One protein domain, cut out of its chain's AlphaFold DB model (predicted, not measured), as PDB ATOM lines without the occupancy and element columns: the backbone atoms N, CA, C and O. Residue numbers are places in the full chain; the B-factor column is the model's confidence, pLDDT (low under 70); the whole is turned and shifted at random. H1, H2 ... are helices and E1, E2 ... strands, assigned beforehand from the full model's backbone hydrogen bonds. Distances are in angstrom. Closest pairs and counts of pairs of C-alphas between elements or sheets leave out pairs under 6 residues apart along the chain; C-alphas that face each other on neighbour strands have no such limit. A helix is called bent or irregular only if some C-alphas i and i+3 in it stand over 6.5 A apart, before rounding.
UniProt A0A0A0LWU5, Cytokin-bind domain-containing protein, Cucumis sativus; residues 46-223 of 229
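AT A GLANCE: This is residues 46 to 223 of the 229 residues of the protein "Cytokin-bind domain-containing protein" of Cucumis sativus (UniProt A0A0A0LWU5). A strongly twisted sheet of four strands has H1 and H3 over one face, the short H4 over the opposite face, and H2 by the ends of E2 and E3. H6 packs on H1 at one end; H5 reaches away from the sheet, a long link, residues 172 to 187, leads from it to H6, and the last stretch, residues 204 to 223, runs back past E2. The printed part has 178 residues with six named helices and four named strands, in the order E1 H1 E2 H2 E3 H3 E4 H4 H5 H6; the antiparallel sheet runs E2 E3 E1 E4, and the class is mixed, helices and strands. The whole is compact and rounded, with a radius of gyration of the C-alphas of 16.8 A and spans of 47 by 40 by 34 A.

HOW THE PARTS SIT: In the sheet, E2 (residues 77 to 83) and E4 (148 to 154) are edge strands, and E3 (113 to 122) and E1 (46 to 53) are inner strands. N 79 and O 117 are 2.8 A apart between E2 and E3, N 49 and O 118 2.8 A between E3 and E1, and N 48 and O 151 2.8 A between E1 and E4, each within hydrogen-bond range. H1 (56 to 67) is on the sheet at a height of 9.4 A, over E3 and, only just, over E2, where 3 of its C-alphas fall; it runs along the strands, at 13 degrees to E3 on the local plane. H3 (130 to 138) lies on the same face, over E1, at a height of 8.7 A. E1, H1, E2 and E3, H3, E4 are split strand-helix-strand units, each pair of strands running the same way with another strand between them, and both crossovers are right-handed. H4 (155 to 159) is on the opposite face, and the closest C-alphas of it and E1, Tyr 155 and Val 46, are 5.7 A apart. H2 (100 to 110) is on the sheet but, only just, over none of its strands, with 2 C-alphas falling on E3. H6 (188 to 203) is not on the sheet; it only just touches H1, with 3 pairs of C-alphas within 8 A, the closest Ser 57 and Ala 192 at 7.7 A, at a steep tilt of 46 degrees, opposite ways. H5 (161 to 171) is not on the sheet, and it and H4 meet only through their link. Every O i to N i+4 pair is within hydrogen-bond range in H1, H2, H3 and H4, against 6 of 7 in H5 and 7 of 12 in H6.

IN THESE COORDINATES: E1 begins at C-alpha 46, (-22.838, -23.448, -3.154), and is 22.3 A long; E3 measures 28.8 A. H6, 20.0 A, is irregular, with C-alphas 189 and 192 7.7 A apart, and ends at C-alpha 203, (4.832, -33.355, 9.289).

THE WHOLE: The C-alphas farthest apart, His 125 and Arg 206, are 49.1 A apart. The links E2 to H2 and H5 to H6 are long, and residues 124 to 129 and 168 to 173, of which 168 to 171 belong to H5, stand free. The printed part has no cut, its mean pLDDT is 94.9, and no printed residue is under 70.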
ATOM      1  N   VAL A  46     -23.685 -22.265  -3.164       98.44
ATOM      2  CA  VAL A  46     -22.838 -23.448  -3.154       98.44
ATOM      3  C   VAL A  46     -23.248 -24.432  -2.063       98.44
ATOM      4  O   VAL A  46     -23.529 -24.044  -0.927       98.44
ATOM      5  N   LYS A  47     -23.223 -25.726  -2.391       98.31
ATOM      6  CA  LYS A  47     -23.131 -26.800  -1.399       98.31
ATOM      7  C   LYS A  47     -21.660 -27.097  -1.176       98.31
ATOM      8  O   LYS A  47     -21.013 -27.688  -2.037       98.31
ATOM      9  N   TRP A  48     -21.132 -26.666  -0.041       98.44
ATOM     10  CA  TRP A  48     -19.738 -26.853   0.338       98.44
ATOM     11  C   TRP A  48     -19.619 -28.058   1.260       98.44
ATOM     12  O   TRP A  48     -20.207 -28.089   2.339       98.44
ATOM     13  N   VAL A  49     -18.877 -29.073   0.827       98.50
ATOM     14  CA  VAL A  49     -18.782 -30.360   1.512       98.50
ATOM     15  C   VAL A  49     -17.355 -30.635   1.953       98.50
ATOM     16  O   VAL A  49     -16.415 -30.475   1.177       98.50
ATOM     17  N   ARG A  50     -17.206 -31.122   3.188       98.62
ATOM     18  CA  ARG A  50     -15.979 -31.750   3.680       98.62
ATOM     19  C   ARG A  50     -16.258 -33.178   4.122       98.62
ATOM     20  O   ARG A  50     -17.188 -33.425   4.891       98.62
ATOM     21  N   MET A  51     -15.431 -34.107   3.660       98.62
ATOM     22  CA  MET A  51     -15.470 -35.519   4.039       98.62
ATOM     23  C   MET A  51     -14.120 -35.944   4.608       98.62
ATOM     24  O   MET A  51     -13.085 -35.609   4.035       98.62
ATOM     25  N   LEU A  52     -14.124 -36.667   5.727       98.62
ATOM     26  CA  LEU A  52     -12.893 -37.082   6.406       98.62
ATOM     27  C   LEU A  52     -12.503 -38.514   6.048       98.62
ATOM     28  O   LEU A  52     -13.337 -39.416   6.067       98.62
ATOM     29  N   TYR A  53     -11.218 -38.720   5.790       98.75
ATOM     30  CA  TYR A  53     -10.604 -40.005   5.478       98.75
ATOM     31  C   TYR A  53      -9.439 -40.260   6.428       98.75
ATOM     32  O   TYR A  53      -8.643 -39.362   6.712       98.75
ATOM     33  N   THR A  54      -9.276 -41.506   6.861       98.19
ATOM     34  CA  THR A  54      -8.076 -41.939   7.599       98.19
ATOM     35  C   THR A  54      -7.060 -42.647   6.701       98.19
ATOM     36  O   THR A  54      -5.870 -42.690   7.012       98.19
ATOM     37  N   ASN A  55      -7.509 -43.162   5.552       98.06
ATOM     38  CA  ASN A  55      -6.691 -43.889   4.589       98.06
ATOM     39  C   ASN A  55      -6.352 -43.023   3.362       98.06
ATOM     40  O   ASN A  55      -7.244 -42.615   2.615       98.06
ATOM     41  N   PHE A  56      -5.057 -42.802   3.122       98.19
ATOM     42  CA  PHE A  56      -4.572 -41.986   2.004       98.19
ATOM     43  C   PHE A  56      -4.938 -42.556   0.626       98.19
ATOM     44  O   PHE A  56      -5.282 -41.808  -0.290       98.19
ATOM     45  N   SER A  57      -4.895 -43.882   0.466       98.19
ATOM     46  CA  SER A  57      -5.241 -44.532  -0.801       98.19
ATOM     47  C   SER A  57      -6.721 -44.361  -1.139       98.19
ATOM     48  O   SER A  57      -7.038 -44.053  -2.285       98.19
ATOM     49  N   SER A  58      -7.621 -44.509  -0.162       98.44
ATOM     50  CA  SER A  58      -9.047 -44.227  -0.358       98.44
ATOM     51  C   SER A  58      -9.278 -42.762  -0.731       98.44
ATOM     52  O   SER A  58      -9.954 -42.482  -1.713       98.44
ATOM     53  N   PHE A  59      -8.657 -41.840   0.006       98.56
ATOM     54  CA  PHE A  59      -8.773 -40.399  -0.217       98.56
ATOM     55  C   PHE A  59      -8.323 -39.971  -1.625       98.56
ATOM     56  O   PHE A  59      -9.082 -39.330  -2.351       98.56
ATOM     57  N   THR A  60      -7.120 -40.369  -2.041       98.25
ATOM     58  CA  THR A  60      -6.583 -40.064  -3.380       98.25
ATOM     59  C   THR A  60      -7.382 -40.734  -4.495       98.25
ATOM     60  O   THR A  60      -7.691 -40.088  -5.493       98.25
ATOM     61  N   SER A  61      -7.774 -42.003  -4.324       98.12
ATOM     62  CA  SER A  61      -8.611 -42.720  -5.294       98.12
ATOM     63  C   SER A  61      -9.942 -42.006  -5.528       98.12
ATOM     64  O   SER A  61     -10.418 -41.960  -6.662       98.12
ATOM     65  N   ASP A  62     -10.544 -41.462  -4.475       98.31
ATOM     66  CA  ASP A  62     -11.821 -40.763  -4.559       98.31
ATOM     67  C   ASP A  62     -11.660 -39.363  -5.161       98.31
ATOM     68  O   ASP A  62     -12.456 -38.987  -6.024       98.31
ATOM     69  N   GLN A  63     -10.596 -38.629  -4.811       97.75
ATOM     70  CA  GLN A  63     -10.248 -37.370  -5.483       97.75
ATOM     71  C   GLN A  63     -10.084 -37.565  -6.995       97.75
ATOM     72  O   GLN A  63     -10.688 -36.847  -7.790       97.75
ATOM     73  N   GLU A  64      -9.286 -38.555  -7.397       96.44
ATOM     74  CA  GLU A  64      -9.023 -38.869  -8.801       96.44
ATOM     75  C   GLU A  64     -10.284 -39.324  -9.541       96.44
ATOM     76  O   GLU A  64     -10.526 -38.897 -10.670       96.44
ATOM     77  N   SER A  65     -11.106 -40.153  -8.891       95.94
ATOM     78  CA  SER A  65     -12.396 -40.587  -9.421       95.94
ATOM     79  C   SER A  65     -13.302 -39.388  -9.697       95.94
ATOM     80  O   SER A  65     -13.806 -39.260 -10.810       95.94
ATOM     81  N   LEU A  66     -13.446 -38.471  -8.734       96.19
ATOM     82  CA  LEU A  66     -14.307 -37.291  -8.847       96.19
ATOM     83  C   LEU A  66     -13.885 -36.353  -9.976       96.19
ATOM     84  O   LEU A  66     -14.739 -35.933 -10.752       96.19
ATOM     85  N   ILE A  67     -12.588 -36.058 -10.108       93.69
ATOM     86  CA  ILE A  67     -12.124 -35.182 -11.193       93.69
ATOM     87  C   ILE A  67     -12.269 -35.858 -12.567       93.69
ATOM     88  O   ILE A  67     -12.465 -35.174 -13.564       93.69
ATOM     89  N   SER A  68     -12.211 -37.192 -12.640       92.81
ATOM     90  CA  SER A  68     -12.320 -37.944 -13.902       92.81
ATOM     91  C   SER A  68     -13.742 -38.111 -14.441       92.81
ATOM     92  O   SER A  68     -13.913 -38.660 -15.530       92.81
ATOM     93  N   ARG A  69     -14.757 -37.660 -13.696       92.12
ATOM     94  CA  ARG A  69     -16.159 -37.770 -14.110       92.12
ATOM     95  C   ARG A  69     -16.466 -36.864 -15.299       92.12
ATOM     96  O   ARG A  69     -15.765 -35.892 -15.576       92.12
ATOM     97  N   ASP A  70     -17.559 -37.193 -15.981       89.75
ATOM     98  CA  ASP A  70     -18.144 -36.297 -16.971       89.75
ATOM     99  C   ASP A  70     -18.429 -34.922 -16.333       89.75
ATOM    100  O   ASP A  70     -18.909 -34.895 -15.196       89.75
ATOM    101  N   PRO A  71     -18.174 -33.795 -17.027       85.44
ATOM    102  CA  PRO A  71     -18.400 -32.460 -16.475       85.44
ATOM    103  C   PRO A  71     -19.810 -32.229 -15.913       85.44
ATOM    104  O   PRO A  71     -19.960 -31.464 -14.965       85.44
ATOM    105  N   SER A  72     -20.837 -32.901 -16.449       84.75
ATOM    106  CA  SER A  72     -22.210 -32.818 -15.925       84.75
ATOM    107  C   SER A  72     -22.386 -33.469 -14.545       84.75
ATOM    108  O   SER A  72     -23.290 -33.091 -13.804       84.75
ATOM    109  N   ASN A  73     -21.506 -34.403 -14.172       87.38
ATOM    110  CA  ASN A  73     -21.527 -35.153 -12.912       87.38
ATOM    111  C   ASN A  73     -20.201 -35.022 -12.131       87.38
ATOM    112  O   ASN A  73     -19.803 -35.918 -11.382       87.38
ATOM    113  N   ALA A  74     -19.488 -33.915 -12.341       92.56
ATOM    114  CA  ALA A  74     -18.272 -33.556 -11.625       92.56
ATOM    115  C   ALA A  74     -18.576 -32.494 -10.548       92.56
ATOM    116  O   ALA A  74     -19.574 -31.766 -10.658       92.56
ATOM    117  N   PRO A  75     -17.737 -32.390  -9.500       96.44
ATOM    118  CA  PRO A  75     -17.784 -31.236  -8.613       96.44
ATOM    119  C   PRO A  75     -17.316 -29.977  -9.359       96.44
ATOM    120  O   PRO A  75     -16.431 -30.044 -10.212       96.44
ATOM    121  N   ASP A  76     -17.866 -28.821  -8.994       96.44
ATOM    122  CA  ASP A  76     -17.467 -27.526  -9.564       96.44
ATOM    123  C   ASP A  76     -16.150 -27.006  -8.960       96.44
ATOM    124  O   ASP A  76     -15.439 -26.203  -9.566       96.44
ATOM    125  N   TYR A  77     -15.795 -27.505  -7.776       97.69
ATOM    126  CA  TYR A  77     -14.495 -27.321  -7.137       97.69
ATOM    127  C   TYR A  77     -14.145 -28.572  -6.332       97.69
ATOM    128  O   TYR A  77     -15.017 -29.179  -5.706       97.69
ATOM    129  N   LEU A  78     -12.866 -28.939  -6.333       97.88
ATOM    130  CA  LEU A  78     -12.325 -30.019  -5.523       97.88
ATOM    131  C   LEU A  78     -10.927 -29.641  -5.049       97.88
ATOM    132  O   LEU A  78     -10.045 -29.363  -5.858       97.88
ATOM    133  N   GLU A  79     -10.726 -29.715  -3.742       98.38
ATOM    134  CA  GLU A  79      -9.423 -29.642  -3.103       98.38
ATOM    135  C   GLU A  79      -9.284 -30.766  -2.067       98.38
ATOM    136  O   GLU A  79     -10.146 -31.632  -1.881       98.38
ATOM    137  N   GLY A  80      -8.151 -30.778  -1.385       97.75
ATOM    138  CA  GLY A  80      -7.981 -31.558  -0.183       97.75
ATOM    139  C   GLY A  80      -7.003 -30.880   0.752       97.75
ATOM    140  O   GLY A  80      -6.162 -30.087   0.326       97.75
ATOM    141  N   LEU A  81      -7.123 -31.191   2.037       96.50
ATOM    142  CA  LEU A  81      -6.206 -30.691   3.052       96.50
ATOM    143  C   LEU A  81      -5.926 -31.729   4.138       96.50
ATOM    144  O   LEU A  81      -6.672 -32.696   4.302       96.50
ATOM    145  N   LEU A  82      -4.860 -31.513   4.903       97.19
ATOM    146  CA  LEU A  82      -4.573 -32.299   6.101       97.19
ATOM    147  C   LEU A  82      -5.168 -31.625   7.335       97.19
ATOM    148  O   LEU A  82      -4.870 -30.467   7.626       97.19
ATOM    149  N   LEU A  83      -5.956 -32.375   8.097       95.75
ATOM    150  CA  LEU A  83      -6.407 -31.991   9.425       95.75
ATOM    151  C   LEU A  83      -5.474 -32.622  10.466       95.75
ATOM    152  O   LEU A  83      -5.517 -33.830  10.708       95.75
ATOM    153  N   LEU A  84      -4.612 -31.782  11.046       94.56
ATOM    154  CA  LEU A  84      -3.591 -32.171  12.033       94.56
ATOM    155  C   LEU A  84      -4.032 -31.903  13.475       94.56
ATOM    156  O   LEU A  84      -3.529 -32.512  14.413       94.56
ATOM    157  N   GLN A  85      -4.977 -30.981  13.654       91.50
ATOM    158  CA  GLN A  85      -5.595 -30.671  14.935       91.50
ATOM    159  C   GLN A  85      -6.994 -30.095  14.720       91.50
ATOM    160  O   GLN A  85      -7.268 -29.459  13.702       91.50
ATOM    161  N   LEU A  86      -7.867 -30.293  15.704       90.75
ATOM    162  CA  LEU A  86      -9.141 -29.596  15.804       90.75
ATOM    163  C   LEU A  86      -9.417 -29.296  17.277       90.75
ATOM    164  O   LEU A  86      -9.561 -30.221  18.084       90.75
ATOM    165  N   ASN A  87      -9.509 -28.009  17.608       83.81
ATOM    166  CA  ASN A  87      -9.874 -27.556  18.944       83.81
ATOM    167  C   ASN A  87     -11.394 -27.624  19.096       83.81
ATOM    168  O   ASN A  87     -12.125 -26.924  18.397       83.81
ATOM    169  N   ALA A  88     -11.871 -28.479  20.001       80.69
ATOM    170  CA  ALA A  88     -13.294 -28.554  20.300       80.69
ATOM    171  C   ALA A  88     -13.780 -27.250  20.959       80.69
ATOM    172  O   ALA A  88     -13.090 -26.669  21.795       80.69
ATOM    173  N   GLY A  89     -14.984 -26.811  20.595       85.31
ATOM    174  CA  GLY A  89     -15.575 -25.553  21.053       85.31
ATOM    175  C   GLY A  89     -15.370 -24.374  20.098       85.31
ATOM    176  O   GLY A  89     -15.874 -23.284  20.374       85.31
ATOM    177  N   ASP A  90     -14.684 -24.571  18.971       86.69
ATOM    178  CA  ASP A  90     -14.458 -23.522  17.980       86.69
ATOM    179  C   ASP A  90     -15.702 -23.302  17.105       86.69
ATOM    180  O   ASP A  90     -16.001 -24.073  16.194       86.69
ATOM    181  N   LYS A  91     -16.433 -22.215  17.364       86.56
ATOM    182  CA  LYS A  91     -17.628 -21.837  16.592       86.56
ATOM    183  C   LYS A  91     -17.314 -21.352  15.175       86.56
ATOM    184  O   LYS A  91     -18.224 -21.325  14.351       86.56
ATOM    185  N   SER A  92     -16.070 -20.957  14.906       85.00
ATOM    186  CA  SER A  92     -15.628 -20.524  13.576       85.00
ATOM    187  C   SER A  92     -15.293 -21.700  12.656       85.00
ATOM    188  O   SER A  92     -15.243 -21.541  11.436       85.00
ATOM    189  N   SER A  93     -15.148 -22.903  13.221       91.25
ATOM    190  CA  SER A  93     -14.809 -24.105  12.472       91.25
ATOM    191  C   SER A  93     -15.805 -24.425  11.349       91.25
ATOM    192  O   SER A  93     -17.006 -24.119  11.384       91.25
ATOM    193  N   PHE A  94     -15.318 -25.151  10.341       94.75
ATOM    194  CA  PHE A  94     -16.199 -25.794   9.372       94.75
ATOM    195  C   PHE A  94     -17.128 -26.826  10.036       94.75
ATOM    196  O   PHE A  94     -18.253 -27.033   9.585       94.75
ATOM    197  N   TYR A  95     -16.672 -27.465  11.111       96.38
ATOM    198  CA  TYR A  95     -17.364 -28.595  11.721       96.38
ATOM    199  C   TYR A  95     -18.332 -28.144  12.827       96.38
ATOM    200  O   TYR A  95     -17.928 -27.361  13.694       96.38
ATOM    201  N   PRO A  96     -19.584 -28.645  12.855       95.50
ATOM    202  CA  PRO A  96     -20.539 -28.328  13.916       95.50
ATOM    203  C   PRO A  96     -20.030 -28.736  15.302       95.50
ATOM    204  O   PRO A  96     -19.411 -29.787  15.456       95.50
ATOM    205  N   LEU A  97     -20.345 -27.937  16.330       96.06
ATOM    206  CA  LEU A  97     -19.901 -28.176  17.713       96.06
ATOM    207  C   LEU A  97     -20.137 -29.616  18.223       96.06
ATOM    208  O   LEU A  97     -19.221 -30.146  18.852       96.06
ATOM    209  N   PRO A  98     -21.289 -30.275  17.963       96.06
ATOM    210  CA  PRO A  98     -21.522 -31.645  18.431       96.06
ATOM    211  C   PRO A  98     -20.570 -32.683  17.822       96.06
ATOM    212  O   PRO A  98     -20.289 -33.699  18.455       96.06
ATOM    213  N   ASP A  99     -20.052 -32.427  16.621       96.38
ATOM    214  CA  ASP A  99     -19.193 -33.357  15.886       96.38
ATOM    215  C   ASP A  99     -17.702 -33.158  16.195       96.38
ATOM    216  O   ASP A  99     -16.905 -34.089  16.051       96.38
ATOM    217  N   GLN A 100     -17.308 -31.969  16.669       96.81
ATOM    218  CA  GLN A 100     -15.903 -31.633  16.928       96.81
ATOM    219  C   GLN A 100     -15.189 -32.610  17.878       96.81
ATOM    220  O   GLN A 100     -14.060 -32.982  17.558       96.81
ATOM    221  N   PRO A 101     -15.786 -33.099  18.988       96.38
ATOM    222  CA  PRO A 101     -15.129 -34.094  19.840       96.38
ATOM    223  C   PRO A 101     -14.822 -35.404  19.104       96.38
ATOM    224  O   PRO A 101     -13.744 -35.974  19.270       96.38
ATOM    225  N   LYS A 102     -15.741 -35.866  18.244       96.06
ATOM    226  CA  LYS A 102     -15.565 -37.093  17.453       96.06
ATOM    227  C   LYS A 102     -14.440 -36.922  16.428       96.06
ATOM    228  O   LYS A 102     -13.618 -37.818  16.263       96.06
ATOM    229  N   ILE A 103     -14.376 -35.763  15.772       97.19
ATOM    230  CA  ILE A 103     -13.325 -35.437  14.799       97.19
ATOM    231  C   ILE A 103     -11.969 -35.272  15.494       97.19
ATOM    232  O   ILE A 103     -10.975 -35.822  15.033       97.19
ATOM    233  N   SER A 104     -11.924 -34.566  16.627       95.88
ATOM    234  CA  SER A 104     -10.704 -34.377  17.422       95.88
ATOM    235  C   SER A 104     -10.139 -35.716  17.920       95.88
ATOM    236  O   SER A 104      -8.933 -35.951  17.847       95.88
ATOM    237  N   SER A 105     -11.014 -36.647  18.322       95.88
ATOM    238  CA  SER A 105     -10.637 -38.029  18.644       95.88
ATOM    239  C   SER A 105     -10.048 -38.765  17.434       95.88
ATOM    240  O   SER A 105      -8.993 -39.387  17.548       95.88
ATOM    241  N   LEU A 106     -10.659 -38.628  16.248       96.44
ATOM    242  CA  LEU A 106     -10.141 -39.217  15.009       96.44
ATOM    243  C   LEU A 106      -8.736 -38.687  14.672       96.44
ATOM    244  O   LEU A 106      -7.830 -39.462  14.373       96.44
ATOM    245  N   VAL A 107      -8.530 -37.372  14.772       95.19
ATOM    246  CA  VAL A 107      -7.216 -36.748  14.561       95.19
ATOM    247  C   VAL A 107      -6.204 -37.252  15.588       95.19
ATOM    248  O   VAL A 107      -5.100 -37.629  15.212       95.19
ATOM    249  N   SER A 108      -6.590 -37.355  16.861       94.44
ATOM    250  CA  SER A 108      -5.719 -37.878  17.925       94.44
ATOM    251  C   SER A 108      -5.324 -39.340  17.694       94.44
ATOM    252  O   SER A 108      -4.193 -39.728  17.975       94.44
ATOM    253  N   GLN A 109      -6.237 -40.152  17.156       95.75
ATOM    254  CA  GLN A 109      -5.999 -41.568  16.877       95.75
ATOM    255  C   GLN A 109      -5.056 -41.786  15.686       95.75
ATOM    256  O   GLN A 109      -4.183 -42.650  15.746       95.75
ATOM    257  N   TYR A 110      -5.232 -41.034  14.597       95.31
ATOM    258  CA  TYR A 110      -4.506 -41.264  13.339       95.31
ATOM    259  C   TYR A 110      -3.341 -40.290  13.105       95.31
ATOM    260  O   TYR A 110      -2.539 -40.493  12.186       95.31
ATOM    261  N   GLY A 111      -3.248 -39.221  13.895       93.88
ATOM    262  CA  GLY A 111      -2.310 -38.100  13.769       93.88
ATOM    263  C   GLY A 111      -2.590 -37.177  12.579       93.88
ATOM    264  O   GLY A 111      -2.494 -35.964  12.703       93.88
ATOM    265  N   ILE A 112      -2.959 -37.748  11.433       95.69
ATOM    266  CA  ILE A 112      -3.396 -37.022  10.239       95.69
ATOM    267  C   ILE A 112      -4.713 -37.617   9.766       95.69
ATOM    268  O   ILE A 112      -4.793 -38.821   9.500       95.69
ATOM    269  N   VAL A 113      -5.701 -36.742   9.601       97.62
ATOM    270  CA  VAL A 113      -6.946 -37.017   8.884       97.62
ATOM    271  C   VAL A 113      -6.919 -36.236   7.573       97.62
ATOM    272  O   VAL A 113      -6.627 -35.042   7.566       97.62
ATOM    273  N   TYR A 114      -7.213 -36.897   6.458       98.50
ATOM    274  CA  TYR A 114      -7.292 -36.253   5.149       98.50
ATOM    275  C   TYR A 114      -8.711 -35.740   4.931       98.50
ATOM    276  O   TYR A 114      -9.681 -36.469   5.137       98.50
ATOM    277  N   VAL A 115      -8.844 -34.486   4.518       98.56
ATOM    278  CA  VAL A 115     -10.135 -33.871   4.222       98.56
ATOM    279  C   VAL A 115     -10.268 -33.745   2.719       98.56
ATOM    280  O   VAL A 115      -9.477 -33.053   2.084       98.56
ATOM    281  N   LEU A 116     -11.285 -34.387   2.161       98.69
ATOM    282  CA  LEU A 116     -11.749 -34.112   0.811       98.69
ATOM    283  C   LEU A 116     -12.721 -32.943   0.873       98.69
ATOM    284  O   LEU A 116     -13.763 -33.050   1.523       98.69
ATOM    285  N   GLU A 117     -12.374 -31.842   0.217       98.69
ATOM    286  CA  GLU A 117     -13.225 -30.665   0.120       98.69
ATOM    287  C   GLU A 117     -13.764 -30.554  -1.301       98.69
ATOM    288  O   GLU A 117     -12.997 -30.580  -2.259       98.69
ATOM    289  N   LEU A 118     -15.079 -30.429  -1.450       97.94
ATOM    290  CA  LEU A 118     -15.682 -30.199  -2.754       97.94
ATOM    291  C   LEU A 118     -16.857 -29.245  -2.677       97.94
ATOM    292  O   LEU A 118     -17.437 -29.025  -1.609       97.94
ATOM    293  N   VAL A 119     -17.217 -28.708  -3.834       98.25
ATOM    294  CA  VAL A 119     -18.361 -27.822  -3.976       98.25
ATOM    295  C   VAL A 119     -19.214 -28.213  -5.173       98.25
ATOM    296  O   VAL A 119     -18.689 -28.559  -6.232       98.25
ATOM    297  N   LYS A 120     -20.532 -28.104  -4.993       97.62
ATOM    298  CA  LYS A 120     -21.509 -28.079  -6.083       97.62
ATOM    299  C   LYS A 120     -22.164 -26.702  -6.161       97.62
ATOM    300  O   LYS A 120     -22.701 -26.216  -5.162       97.62
ATOM    301  N   TYR A 121     -22.095 -26.070  -7.325       97.38
ATOM    302  CA  TYR A 121     -22.747 -24.797  -7.605       97.38
ATOM    303  C   TYR A 121     -24.219 -25.017  -7.920       97.38
ATOM    304  O   TYR A 121     -24.588 -25.992  -8.573       97.38
ATOM    305  N   TYR A 122     -25.063 -24.097  -7.466       97.00
ATOM    306  CA  TYR A 122     -26.475 -24.107  -7.812       97.00
ATOM    307  C   TYR A 122     -27.064 -22.696  -7.799       97.00
ATOM    308  O   TYR A 122     -26.464 -21.738  -7.300       97.00
ATOM    309  N   ASP A 123     -28.250 -22.575  -8.383       95.75
ATOM    310  CA  ASP A 123     -29.017 -21.340  -8.423       95.75
ATOM    311  C   ASP A 123     -30.501 -21.597  -8.104       95.75
ATOM    312  O   ASP A 123     -30.877 -22.653  -7.593       95.75
ATOM    313  N   GLN A 124     -31.367 -20.612  -8.358       92.88
ATOM    314  CA  GLN A 124     -32.803 -20.764  -8.104       92.88
ATOM    315  C   GLN A 124     -33.430 -21.897  -8.933       92.88
ATOM    316  O   GLN A 124     -34.355 -22.550  -8.448       92.88
ATOM    317  N   HIS A 125     -32.920 -22.164 -10.137       93.88
ATOM    318  CA  HIS A 125     -33.450 -23.166 -11.058       93.88
ATOM    319  C   HIS A 125     -33.041 -24.594 -10.677       93.88
ATOM    320  O   HIS A 125     -33.840 -25.506 -10.866       93.88
ATOM    321  N   SER A 126     -31.843 -24.786 -10.115       93.75
ATOM    322  CA  SER A 126     -31.345 -26.099  -9.652       93.75
ATOM    323  C   SER A 126     -31.493 -26.343  -8.145       93.75
ATOM    324  O   SER A 126     -31.130 -27.404  -7.639       93.75
ATOM    325  N   SER A 127     -32.079 -25.396  -7.407       93.75
ATOM    326  CA  SER A 127     -32.283 -25.501  -5.953       93.75
ATOM    327  C   SER A 127     -33.059 -26.745  -5.503       93.75
ATOM    328  O   SER A 127     -32.807 -27.251  -4.413       93.75
ATOM    329  N   SER A 128     -33.976 -27.259  -6.327       95.56
ATOM    330  CA  SER A 128     -34.773 -28.452  -6.017       95.56
ATOM    331  C   SER A 128     -34.062 -29.775  -6.314       95.56
ATOM    332  O   SER A 128     -34.465 -30.798  -5.762       95.56
ATOM    333  N   SER A 129     -33.027 -29.778  -7.163       95.69
ATOM    334  CA  SER A 129     -32.292 -30.986  -7.572       95.69
ATOM    335  C   SER A 129     -30.908 -31.107  -6.934       95.69
ATOM    336  O   SER A 129     -30.401 -32.223  -6.817       95.69
ATOM    337  N   VAL A 130     -30.311 -29.999  -6.476       96.25
ATOM    338  CA  VAL A 130     -28.914 -29.957  -6.010       96.25
ATOM    339  C   VAL A 130     -28.608 -30.966  -4.900       96.25
ATOM    340  O   VAL A 130     -27.541 -31.573  -4.912       96.25
ATOM    341  N   ASP A 131     -29.529 -31.199  -3.963       96.44
ATOM    342  CA  ASP A 131     -29.298 -32.159  -2.876       96.44
ATOM    343  C   ASP A 131     -29.250 -33.605  -3.410       96.44
ATOM    344  O   ASP A 131     -28.406 -34.395  -2.992       96.44
ATOM    345  N   GLN A 132     -30.092 -33.949  -4.392       96.19
ATOM    346  CA  GLN A 132     -30.078 -35.268  -5.035       96.19
ATOM    347  C   GLN A 132     -28.844 -35.457  -5.927       96.19
ATOM    348  O   GLN A 132     -28.237 -36.535  -5.941       96.19
ATOM    349  N   GLU A 133     -28.458 -34.416  -6.665       95.06
ATOM    350  CA  GLU A 133     -27.222 -34.396  -7.447       95.06
ATOM    351  C   GLU A 133     -26.006 -34.576  -6.538       95.06
ATOM    352  O   GLU A 133     -25.115 -35.361  -6.853       95.06
ATOM    353  N   LEU A 134     -25.998 -33.912  -5.380       96.31
ATOM    354  CA  LEU A 134     -24.936 -34.041  -4.398       96.31
ATOM    355  C   LEU A 134     -24.868 -35.460  -3.830       96.31
ATOM    356  O   LEU A 134     -23.794 -36.047  -3.821       96.31
ATOM    357  N   GLU A 135     -25.980 -36.061  -3.408       95.44
ATOM    358  CA  GLU A 135     -25.952 -37.453  -2.927       95.44
ATOM    359  C   GLU A 135     -25.484 -38.432  -4.018       95.44
ATOM    360  O   GLU A 135     -24.735 -39.365  -3.731       95.44
ATOM    361  N   THR A 136     -25.834 -38.185  -5.284       95.12
ATOM    362  CA  THR A 136     -25.329 -38.970  -6.425       95.12
ATOM    363  C   THR A 136     -23.823 -38.774  -6.616       95.12
ATOM    364  O   THR A 136     -23.083 -39.740  -6.811       95.12
ATOM    365  N   LEU A 137     -23.348 -37.530  -6.517       95.62
ATOM    366  CA  LEU A 137     -21.935 -37.182  -6.617       95.62
ATOM    367  C   LEU A 137     -21.116 -37.890  -5.527       95.62
ATOM    368  O   LEU A 137     -20.064 -38.465  -5.816       95.62
ATOM    369  N   LEU A 138     -21.629 -37.887  -4.295       96.19
ATOM    370  CA  LEU A 138     -20.984 -38.452  -3.109       96.19
ATOM    371  C   LEU A 138     -21.187 -39.968  -2.953       96.19
ATOM    372  O   LEU A 138     -20.542 -40.597  -2.109       96.19
ATOM    373  N   GLY A 139     -22.065 -40.565  -3.758       95.31
ATOM    374  CA  GLY A 139     -22.360 -41.989  -3.730       95.31
ATOM    375  C   GLY A 139     -21.120 -42.847  -3.989       95.31
ATOM    376  O   GLY A 139     -20.380 -42.634  -4.949       95.31
ATOM    377  N   GLY A 140     -20.899 -43.840  -3.123       94.69
ATOM    378  CA  GLY A 140     -19.807 -44.811  -3.259       94.69
ATOM    379  C   GLY A 140     -18.418 -44.307  -2.849       94.69
ATOM    380  O   GLY A 140     -17.459 -45.071  -2.959       94.69
ATOM    381  N   LEU A 141     -18.304 -43.066  -2.365       98.06
ATOM    382  CA  LEU A 141     -17.068 -42.566  -1.764       98.06
ATOM    383  C   LEU A 141     -16.791 -43.259  -0.419       98.06
ATOM    384  O   LEU A 141     -17.702 -43.718   0.273       98.06
ATOM    385  N   LYS A 142     -15.516 -43.338  -0.049       98.44
ATOM    386  CA  LYS A 142     -14.971 -44.200   1.014       98.44
ATOM    387  C   LYS A 142     -14.559 -43.421   2.265       98.44
ATOM    388  O   LYS A 142     -13.664 -43.856   2.991       98.44
ATOM    389  N   PHE A 143     -15.153 -42.252   2.487       98.31
ATOM    390  CA  PHE A 143     -14.919 -41.461   3.694       98.31
ATOM    391  C   PHE A 143     -15.447 -42.183   4.942       98.31
ATOM    392  O   PHE A 143     -16.283 -43.084   4.863       98.31
ATOM    393  N   GLU A 144     -14.966 -41.774   6.114       98.25
ATOM    394  CA  GLU A 144     -15.349 -42.385   7.385       98.25
ATOM    395  C   GLU A 144     -16.850 -42.223   7.670       98.25
ATOM    396  O   GLU A 144     -17.438 -41.152   7.486       98.25
ATOM    397  N   ALA A 145     -17.482 -43.277   8.188       95.88
ATOM    398  CA  ALA A 145     -18.918 -43.280   8.447       95.88
ATOM    399  C   ALA A 145     -19.343 -42.135   9.393       95.88
ATOM    400  O   ALA A 145     -18.852 -41.976  10.519       95.88
ATOM    401  N   GLY A 146     -20.299 -41.326   8.925       95.75
ATOM    402  CA  GLY A 146     -20.775 -40.147   9.647       95.75
ATOM    403  C   GLY A 146     -19.743 -39.020   9.752       95.75
ATOM    404  O   GLY A 146     -19.814 -38.250  10.702       95.75
ATOM    405  N   MET A 147     -18.776 -38.944   8.830       97.69
ATOM    406  CA  MET A 147     -17.808 -37.845   8.726       97.69
ATOM    407  C   MET A 147     -17.961 -37.051   7.420       97.69
ATOM    408  O   MET A 147     -16.972 -36.660   6.796       97.69
ATOM    409  N   LYS A 148     -19.215 -36.831   7.010       97.81
ATOM    410  CA  LYS A 148     -19.620 -35.925   5.926       97.81
ATOM    411  C   LYS A 148     -20.238 -34.680   6.549       97.81
ATOM    412  O   LYS A 148     -21.201 -34.793   7.302       97.81
ATOM    413  N   PHE A 149     -19.738 -33.512   6.175       98.25
ATOM    414  CA  PHE A 149     -20.216 -32.222   6.661       98.25
ATOM    415  C   PHE A 149     -20.546 -31.331   5.476       98.25
ATOM    416  O   PHE A 149     -19.740 -31.218   4.555       98.25
ATOM    417  N   VAL A 150     -21.719 -30.704   5.505       97.94
ATOM    418  CA  VAL A 150     -22.209 -29.839   4.429       97.94
ATOM    419  C   VAL A 150     -22.522 -28.466   5.010       97.94
ATOM    420  O   VAL A 150     -23.216 -28.365   6.022       97.94
ATOM    421  N   LYS A 151     -22.025 -27.417   4.359       97.31
ATOM    422  CA  LYS A 151     -22.449 -26.033   4.554       97.31
ATOM    423  C   LYS A 151     -23.101 -25.524   3.276       97.31
ATOM    424  O   LYS A 151     -22.695 -25.873   2.171       97.31
ATOM    425  N   ASP A 152     -24.107 -24.687   3.454       97.44
ATOM    426  CA  ASP A 152     -24.771 -23.965   2.379       97.44
ATOM    427  C   ASP A 152     -24.373 -22.491   2.493       97.44
ATOM    428  O   ASP A 152     -24.550 -21.889   3.553       97.44
ATOM    429  N   ALA A 153     -23.784 -21.934   1.438       97.62
ATOM    430  CA  ALA A 153     -23.248 -20.574   1.425       97.62
ATOM    431  C   ALA A 153     -23.558 -19.890   0.091       97.62
ATOM    432  O   ALA A 153     -23.863 -20.545  -0.909       97.62
ATOM    433  N   SER A 154     -23.487 -18.563   0.061       98.06
ATOM    434  CA  SER A 154     -23.440 -17.834  -1.204       98.06
ATOM    435  C   SER A 154     -22.139 -18.137  -1.952       98.06
ATOM    436  O   SER A 154     -21.125 -18.528  -1.367       98.06
ATOM    437  N   TYR A 155     -22.168 -17.950  -3.269       98.00
ATOM    438  CA  TYR A 155     -20.973 -18.104  -4.093       98.00
ATOM    439  C   TYR A 155     -19.846 -17.141  -3.682       98.00
ATOM    440  O   TYR A 155     -18.685 -17.542  -3.634       98.00
ATOM    441  N   GLU A 156     -20.190 -15.908  -3.308       97.38
ATOM    442  CA  GLU A 156     -19.232 -14.894  -2.857       97.38
ATOM    443  C   GLU A 156     -18.583 -15.266  -1.520       97.38
ATOM    444  O   GLU A 156     -17.358 -15.250  -1.427       97.38
ATOM    445  N   GLU A 157     -19.368 -15.693  -0.521       97.12
ATOM    446  CA  GLU A 157     -18.830 -16.166   0.767       97.12
ATOM    447  C   GLU A 157     -17.851 -17.329   0.580       97.12
ATOM    448  O   GLU A 157     -16.837 -17.414   1.271       97.12
ATOM    449  N   PHE A 158     -18.132 -18.233  -0.364       97.62
ATOM    450  CA  PHE A 158     -17.204 -19.310  -0.680       97.62
ATOM    451  C   PHE A 158     -15.920 -18.791  -1.326       97.62
ATOM    452  O   PHE A 158     -14.839 -19.188  -0.892       97.62
ATOM    453  N   LEU A 159     -16.001 -17.927  -2.342       97.69
ATOM    454  CA  LEU A 159     -14.811 -17.394  -3.014       97.69
ATOM    455  C   LEU A 159     -13.928 -16.557  -2.075       97.69
ATOM    456  O   LEU A 159     -12.706 -16.660  -2.160       97.69
ATOM    457  N   ASP A 160     -14.531 -15.796  -1.162       97.50
ATOM    458  CA  ASP A 160     -13.834 -14.902  -0.228       97.50
ATOM    459  C   ASP A 160     -13.479 -15.568   1.119       97.50
ATOM    460  O   ASP A 160     -13.005 -14.923   2.052       97.50
ATOM    461  N   ARG A 161     -13.663 -16.892   1.245       95.56
ATOM    462  CA  ARG A 161     -13.497 -17.632   2.514       95.56
ATOM    463  C   ARG A 161     -12.152 -17.409   3.220       95.56
ATOM    464  O   ARG A 161     -12.102 -17.411   4.444       95.56
ATOM    465  N   VAL A 162     -11.072 -17.191   2.466       95.69
ATOM    466  CA  VAL A 162      -9.715 -16.988   3.012       95.69
ATOM    467  C   VAL A 162      -9.546 -15.594   3.629       95.69
ATOM    468  O   VAL A 162      -8.732 -15.426   4.535       95.69
ATOM    469  N   HIS A 163     -10.340 -14.599   3.216       96.44
ATOM    470  CA  HIS A 163     -10.299 -13.262   3.814       96.44
ATOM    471  C   HIS A 163     -10.701 -13.290   5.296       96.44
ATOM    472  O   HIS A 163     -10.114 -12.594   6.124       96.44
ATOM    473  N   THR A 164     -11.650 -14.160   5.662       91.81
ATOM    474  CA  THR A 164     -12.039 -14.354   7.069       91.81
ATOM    475  C   THR A 164     -10.859 -14.857   7.909       91.81
ATOM    476  O   THR A 164     -10.613 -14.330   8.998       91.81
ATOM    477  N   ASP A 165     -10.091 -15.816   7.384       90.88
ATOM    478  CA  ASP A 165      -8.890 -16.341   8.045       90.88
ATOM    479  C   ASP A 165      -7.788 -15.273   8.138       90.88
ATOM    480  O   ASP A 165      -7.146 -15.137   9.181       90.88
ATOM    481  N   GLU A 166      -7.600 -14.466   7.086       96.06
ATOM    482  CA  GLU A 166      -6.668 -13.333   7.092       96.06
ATOM    483  C   GLU A 166      -6.988 -12.349   8.223       96.06
ATOM    484  O   GLU A 166      -6.110 -12.012   9.020       96.06
ATOM    485  N   VAL A 167      -8.239 -11.889   8.317       96.69
ATOM    486  CA  VAL A 167      -8.658 -10.916   9.336       96.69
ATOM    487  C   VAL A 167      -8.454 -11.482  10.742       96.69
ATOM    488  O   VAL A 167      -7.920 -10.789  11.614       96.69
ATOM    489  N   ALA A 168      -8.817 -12.750  10.959       92.31
ATOM    490  CA  ALA A 168      -8.630 -13.421  12.242       92.31
ATOM    491  C   ALA A 168      -7.142 -13.535  12.622       92.31
ATOM    492  O   ALA A 168      -6.758 -13.200  13.744       92.31
ATOM    493  N   LEU A 169      -6.280 -13.945  11.687       93.56
ATOM    494  CA  LEU A 169      -4.841 -14.066  11.926       93.56
ATOM    495  C   LEU A 169      -4.170 -12.704  12.129       93.56
ATOM    496  O   LEU A 169      -3.298 -12.582  12.990       93.56
ATOM    497  N   ARG A 170      -4.592 -11.658  11.405       97.31
ATOM    498  CA  ARG A 170      -4.118 -10.280  11.621       97.31
ATOM    499  C   ARG A 170      -4.445  -9.792  13.027       97.31
ATOM    500  O   ARG A 170      -3.564  -9.244  13.685       97.31
ATOM    501  N   ALA A 171      -5.665 -10.036  13.508       96.56
ATOM    502  CA  ALA A 171      -6.079  -9.661  14.861       96.56
ATOM    503  C   ALA A 171      -5.247 -10.357  15.956       96.56
ATOM    504  O   ALA A 171      -5.044  -9.794  17.030       96.56
ATOM    505  N   LEU A 172      -4.730 -11.555  15.670       94.94
ATOM    506  CA  LEU A 172      -3.842 -12.310  16.557       94.94
ATOM    507  C   LEU A 172      -2.350 -11.971  16.373       94.94
ATOM    508  O   LEU A 172      -1.513 -12.538  17.072       94.94
ATOM    509  N   GLY A 173      -1.993 -11.084  15.437       96.44
ATOM    510  CA  GLY A 173      -0.596 -10.793  15.091       96.44
ATOM    511  C   GLY A 173       0.125 -11.950  14.384       96.44
ATOM    512  O   GLY A 173       1.351 -11.978  14.351       96.44
ATOM    513  N   LEU A 174      -0.623 -12.906  13.828       94.94
ATOM    514  CA  LEU A 174      -0.114 -14.121  13.182       94.94
ATOM    515  C   LEU A 174      -0.076 -14.033  11.651       94.94
ATOM    516  O   LEU A 174       0.324 -14.997  11.006       94.94
ATOM    517  N   TRP A 175      -0.498 -12.907  11.067       95.88
ATOM    518  CA  TRP A 175      -0.466 -12.704   9.616       95.88
ATOM    519  C   TRP A 175       0.824 -12.048   9.123       95.88
ATOM    520  O   TRP A 175       1.400 -12.500   8.152       95.88
ATOM    521  N   GLU A 176       1.322 -10.997   9.776       97.19
ATOM    522  CA  GLU A 176       2.549 -10.301   9.340       97.19
ATOM    523  C   GLU A 176       3.808 -10.993   9.887       97.19
ATOM    524  O   GLU A 176       4.622 -10.405  10.600       97.19
ATOM    525  N   VAL A 177       3.938 -12.285   9.588       95.88
ATOM    526  CA  VAL A 177       5.033 -13.160  10.030       95.88
ATOM    527  C   VAL A 177       5.754 -13.773   8.823       95.88
ATOM    528  O   VAL A 177       5.234 -13.746   7.706       95.88
ATOM    529  N   PRO A 178       6.963 -14.342   8.985       96.44
ATOM    530  CA  PRO A 178       7.600 -15.083   7.903       96.44
ATOM    531  C   PRO A 178       6.745 -16.272   7.436       96.44
ATOM    532  O   PRO A 178       6.359 -17.122   8.238       96.44
ATOM    533  N   HIS A 179       6.526 -16.370   6.122       95.19
ATOM    534  CA  HIS A 179       5.758 -17.439   5.478       95.19
ATOM    535  C   HIS A 179       6.664 -18.330   4.611       95.19
ATOM    536  O   HIS A 179       6.757 -18.119   3.401       95.19
ATOM    537  N   PRO A 180       7.366 -19.325   5.188       94.94
ATOM    538  CA  PRO A 180       8.251 -20.221   4.443       94.94
ATOM    539  C   PRO A 180       7.447 -21.285   3.671       94.94
ATOM    540  O   PRO A 180       7.547 -22.482   3.942       94.94
ATOM    541  N   TRP A 181       6.595 -20.848   2.743       95.81
ATOM    542  CA  TRP A 181       5.710 -21.724   1.980       95.81
ATOM    543  C   TRP A 181       6.473 -22.585   0.979       95.81
ATOM    544  O   TRP A 181       7.423 -22.146   0.333       95.81
ATOM    545  N   ILE A 182       5.990 -23.813   0.811       96.06
ATOM    546  CA  ILE A 182       6.476 -24.763  -0.185       96.06
ATOM    547  C   ILE A 182       5.295 -25.109  -1.092       96.06
ATOM    548  O   ILE A 182       4.304 -25.662  -0.624       96.06
ATOM    549  N   ASN A 183       5.412 -24.794  -2.383       96.31
ATOM    550  CA  ASN A 183       4.407 -25.085  -3.406       96.31
ATOM    551  C   ASN A 183       5.044 -25.962  -4.485       96.31
ATOM    552  O   ASN A 183       6.065 -25.579  -5.056       96.31
ATOM    553  N   LEU A 184       4.478 -27.143  -4.736       96.75
ATOM    554  CA  LEU A 184       5.085 -28.167  -5.588       96.75
ATOM    555  C   LEU A 184       4.022 -28.883  -6.426       96.75
ATOM    556  O   LEU A 184       2.911 -29.118  -5.955       96.75
ATOM    557  N   PHE A 185       4.402 -29.324  -7.627       96.19
ATOM    558  CA  PHE A 185       3.659 -30.342  -8.367       96.19
ATOM    559  C   PHE A 185       4.333 -31.699  -8.175       96.19
ATOM    560  O   PHE A 185       5.517 -31.860  -8.469       96.19
ATOM    561  N   VAL A 186       3.575 -32.683  -7.695       96.56
ATOM    562  CA  VAL A 186       4.066 -34.048  -7.471       96.56
ATOM    563  C   VAL A 186       3.359 -34.993  -8.446       96.56
ATOM    564  O   VAL A 186       2.127 -34.998  -8.498       96.56
ATOM    565  N   PRO A 187       4.088 -35.806  -9.234       96.44
ATOM    566  CA  PRO A 187       3.467 -36.774 -10.130       96.44
ATOM    567  C   PRO A 187       2.614 -37.792  -9.367       96.44
ATOM    568  O   PRO A 187       3.063 -38.342  -8.360       96.44
ATOM    569  N   LYS A 188       1.436 -38.131  -9.911       95.56
ATOM    570  CA  LYS A 188       0.539 -39.165  -9.362       95.56
ATOM    571  C   LYS A 188       1.282 -40.458  -9.005       95.56
ATOM    572  O   LYS A 188       1.059 -41.025  -7.944       95.56
ATOM    573  N   SER A 189       2.201 -40.905  -9.861       97.38
ATOM    574  CA  SER A 189       2.962 -42.145  -9.653       97.38
ATOM    575  C   SER A 189       3.825 -42.157  -8.388       97.38
ATOM    576  O   SER A 189       4.223 -43.231  -7.951       97.38
ATOM    577  N   ARG A 190       4.127 -40.992  -7.803       98.00
ATOM    578  CA  ARG A 190       4.983 -40.840  -6.616       98.00
ATOM    579  C   ARG A 190       4.242 -40.252  -5.418       98.00
ATOM    580  O   ARG A 190       4.870 -39.949  -4.408       98.00
ATOM    581  N   ILE A 191       2.922 -40.079  -5.505       97.31
ATOM    582  CA  ILE A 191       2.201 -39.348  -4.464       97.31
ATOM    583  C   ILE A 191       2.073 -40.128  -3.153       97.31
ATOM    584  O   ILE A 191       2.118 -39.538  -2.079       97.31
ATOM    585  N   ALA A 192       2.014 -41.460  -3.227       97.81
ATOM    586  CA  ALA A 192       2.077 -42.326  -2.051       97.81
ATOM    587  C   ALA A 192       3.444 -42.249  -1.347       97.81
ATOM    588  O   ALA A 192       3.505 -42.200  -0.119       97.81
ATOM    589  N   ASP A 193       4.538 -42.162  -2.111       98.38
ATOM    590  CA  ASP A 193       5.876 -41.967  -1.541       98.38
ATOM    591  C   ASP A 193       5.989 -40.597  -0.861       98.38
ATOM    592  O   ASP A 193       6.620 -40.476   0.189       98.38
ATOM    593  N   PHE A 194       5.359 -39.567  -1.436       98.19
ATOM    594  CA  PHE A 194       5.310 -38.233  -0.842       98.19
ATOM    595  C   PHE A 194       4.496 -38.213   0.458       98.19
ATOM    596  O   PHE A 194       4.959 -37.636   1.437       98.19
ATOM    597  N   ASP A 195       3.337 -38.876   0.518       98.00
ATOM    598  CA  ASP A 195       2.591 -39.040   1.776       98.00
ATOM    599  C   ASP A 195       3.448 -39.734   2.841       98.00
ATOM    600  O   ASP A 195       3.619 -39.204   3.940       98.00
ATOM    601  N   SER A 196       4.075 -40.861   2.494       97.75
ATOM    602  CA  SER A 196       4.932 -41.607   3.418       97.75
ATOM    603  C   SER A 196       6.125 -40.777   3.908       97.75
ATOM    604  O   SER A 196       6.403 -40.719   5.109       97.75
ATOM    605  N   GLY A 197       6.821 -40.098   2.995       97.75
ATOM    606  CA  GLY A 197       8.035 -39.345   3.294       97.75
ATOM    607  C   GLY A 197       7.782 -37.990   3.954       97.75
ATOM    608  O   GLY A 197       8.516 -37.610   4.864       97.75
ATOM    609  N   VAL A 198       6.746 -37.263   3.529       97.06
ATOM    610  CA  VAL A 198       6.506 -35.865   3.918       97.06
ATOM    611  C   VAL A 198       5.374 -35.758   4.927       97.06
ATOM    612  O   VAL A 198       5.616 -35.287   6.038       97.06
ATOM    613  N   PHE A 199       4.165 -36.214   4.594       96.19
ATOM    614  CA  PHE A 199       3.013 -36.087   5.493       96.19
ATOM    615  C   PHE A 199       3.212 -36.939   6.751       96.19
ATOM    616  O   PHE A 199       3.268 -36.424   7.868       96.19
ATOM    617  N   ARG A 200       3.431 -38.241   6.575       95.81
ATOM    618  CA  ARG A 200       3.657 -39.193   7.669       95.81
ATOM    619  C   ARG A 200       5.080 -39.126   8.218       95.81
ATOM    620  O   ARG A 200       5.290 -39.295   9.418       95.81
ATOM    621  N   GLY A 201       6.067 -38.881   7.359       96.25
ATOM    622  CA  GLY A 201       7.482 -38.922   7.726       96.25
ATOM    623  C   GLY A 201       8.005 -37.656   8.401       96.25
ATOM    624  O   GLY A 201       8.773 -37.763   9.356       96.25
ATOM    625  N   ILE A 202       7.596 -36.470   7.941       95.31
ATOM    626  CA  ILE A 202       8.114 -35.184   8.434       95.31
ATOM    627  C   ILE A 202       7.054 -34.450   9.251       95.31
ATOM    628  O   ILE A 202       7.308 -34.140  10.411       95.31
ATOM    629  N   ILE A 203       5.880 -34.183   8.670       93.81
ATOM    630  CA  ILE A 203       4.832 -33.355   9.289       93.81
ATOM    631  C   ILE A 203       4.310 -34.012  10.566       93.81
ATOM    632  O   ILE A 203       4.386 -33.404  11.633       93.81
ATOM    633  N   GLN A 204       3.873 -35.273  10.482       92.56
ATOM    634  CA  GLN A 204       3.367 -36.001  11.646       92.56
ATOM    635  C   GLN A 204       4.453 -36.199  12.710       92.56
ATOM    636  O   GLN A 204       4.224 -35.905  13.876       92.56
ATOM    637  N   LYS A 205       5.658 -36.655  12.336       92.44
ATOM    638  CA  LYS A 205       6.727 -36.936  13.318       92.44
ATOM    639  C   LYS A 205       7.269 -35.693  14.017       92.44
ATOM    640  O   LYS A 205       7.782 -35.803  15.127       92.44
ATOM    641  N   ARG A 206       7.192 -34.524  13.377       91.94
ATOM    642  CA  ARG A 206       7.565 -33.244  13.994       91.94
ATOM    643  C   ARG A 206       6.425 -32.610  14.790       91.94
ATOM    644  O   ARG A 206       6.642 -31.537  15.341       91.94
ATOM    645  N   ASN A 207       5.254 -33.252  14.859       87.19
ATOM    646  CA  ASN A 207       4.053 -32.722  15.502       87.19
ATOM    647  C   ASN A 207       3.757 -31.286  15.052       87.19
ATOM    648  O   ASN A 207       3.505 -30.406  15.874       87.19
ATOM    649  N   LEU A 208       3.845 -31.030  13.742       86.00
ATOM    650  CA  LEU A 208       3.444 -29.731  13.217       86.00
ATOM    651  C   LEU A 208       1.934 -29.592  13.400       86.00
ATOM    652  O   LEU A 208       1.167 -30.401  12.890       86.00
ATOM    653  N   THR A 209       1.517 -28.577  14.145       76.56
ATOM    654  CA  THR A 209       0.102 -28.319  14.443       76.56
ATOM    655  C   THR A 209      -0.422 -27.067  13.748       76.56
ATOM    656  O   THR A 209      -1.629 -26.892  13.611       76.56
ATOM    657  N   SER A 210       0.466 -26.201  13.263       78.50
ATOM    658  CA  SER A 210       0.115 -24.930  12.630       78.50
ATOM    659  C   SER A 210       0.365 -24.953  11.124       78.50
ATOM    660  O   SER A 210       1.345 -25.534  10.657       78.50
ATOM    661  N   GLY A 211      -0.499 -24.261  10.383       85.12
ATOM    662  CA  GLY A 211      -0.418 -24.115   8.931       85.12
ATOM    663  C   GLY A 211      -1.526 -24.855   8.187       85.12
ATOM    664  O   GLY A 211      -2.234 -25.692   8.747       85.12
ATOM    665  N   VAL A 212      -1.666 -24.523   6.905       90.56
ATOM    666  CA  VAL A 212      -2.592 -25.177   5.979       90.56
ATOM    667  C   VAL A 212      -1.775 -26.051   5.037       90.56
ATOM    668  O   VAL A 212      -0.838 -25.578   4.396       90.56
ATOM    669  N   PHE A 213      -2.127 -27.330   4.957       95.44
ATOM    670  CA  PHE A 213      -1.461 -28.302   4.096       95.44
ATOM    671  C   PHE A 213      -2.446 -28.733   3.021       95.44
ATOM    672  O   PHE A 213      -3.297 -29.578   3.290       95.44
ATOM    673  N   LEU A 214      -2.351 -28.126   1.839       96.75
ATOM    674  CA  LEU A 214      -3.225 -28.430   0.708       96.75
ATOM    675  C   LEU A 214      -2.637 -29.540  -0.156       96.75
ATOM    676  O   LEU A 214      -1.430 -29.601  -0.399       96.75
ATOM    677  N   PHE A 215      -3.516 -30.405  -0.642       94.25
ATOM    678  CA  PHE A 215      -3.179 -31.451  -1.585       94.25
ATOM    679  C   PHE A 215      -4.409 -31.864  -2.403       94.25
ATOM    680  O   PHE A 215      -5.428 -32.296  -1.858       94.25
ATOM    681  N   TYR A 216      -4.290 -31.776  -3.726       97.12
ATOM    682  CA  TYR A 216      -5.340 -32.173  -4.658       97.12
ATOM    683  C   TYR A 216      -4.769 -32.539  -6.034       97.12
ATOM    684  O   TYR A 216      -3.741 -31.994  -6.450       97.12
ATOM    685  N   PRO A 217      -5.402 -33.480  -6.758       96.31
ATOM    686  CA  PRO A 217      -4.975 -33.854  -8.097       96.31
ATOM    687  C   PRO A 217      -5.408 -32.818  -9.138       96.31
ATOM    688  O   PRO A 217      -6.419 -32.138  -8.994       96.31
ATOM    689  N   MET A 218      -4.664 -32.749 -10.242       92.25
ATOM    690  CA  MET A 218      -4.994 -31.902 -11.389       92.25
ATOM    691  C   MET A 218      -4.725 -32.648 -12.695       92.25
ATOM    692  O   MET A 218      -3.827 -33.491 -12.773       92.25
ATOM    693  N   PHE A 219      -5.466 -32.313 -13.754       88.12
ATOM    694  CA  PHE A 219      -5.217 -32.888 -15.072       88.12
ATOM    695  C   PHE A 219      -4.182 -32.107 -15.859       88.12
ATOM    696  O   PHE A 219      -4.387 -30.941 -16.190       88.12
ATOM    697  N   LYS A 220      -3.140 -32.811 -16.304       86.69
ATOM    698  CA  LYS A 220      -2.129 -32.250 -17.205       86.69
ATOM    699  C   LYS A 220      -2.739 -31.641 -18.479       86.69
ATOM    700  O   LYS A 220      -2.250 -30.624 -18.944       86.69
ATOM    701  N   ASN A 221      -3.821 -32.215 -19.018       84.00
ATOM    702  CA  ASN A 221      -4.435 -31.757 -20.273       84.00
ATOM    703  C   ASN A 221      -5.174 -30.406 -20.176       84.00
ATOM    704  O   ASN A 221      -5.525 -29.842 -21.209       84.00
ATOM    705  N   LYS A 222      -5.410 -29.884 -18.966       82.81
ATOM    706  CA  LYS A 222      -5.949 -28.532 -18.754       82.81
ATOM    707  C   LYS A 222      -4.862 -27.459 -18.833       82.81
ATOM    708  O   LYS A 222      -5.182 -26.280 -18.957       82.81
ATOM    709  N   TYR A 223      -3.594 -27.859 -18.795       77.38
ATOM    710  CA  TYR A 223      -2.458 -26.964 -18.935       77.38
ATOM    711  C   TYR A 223      -1.972 -26.985 -20.379       77.38
ATOM    712  O   TYR A 223      -1.758 -28.038 -20.975       77.38
TER     713      TYR A 223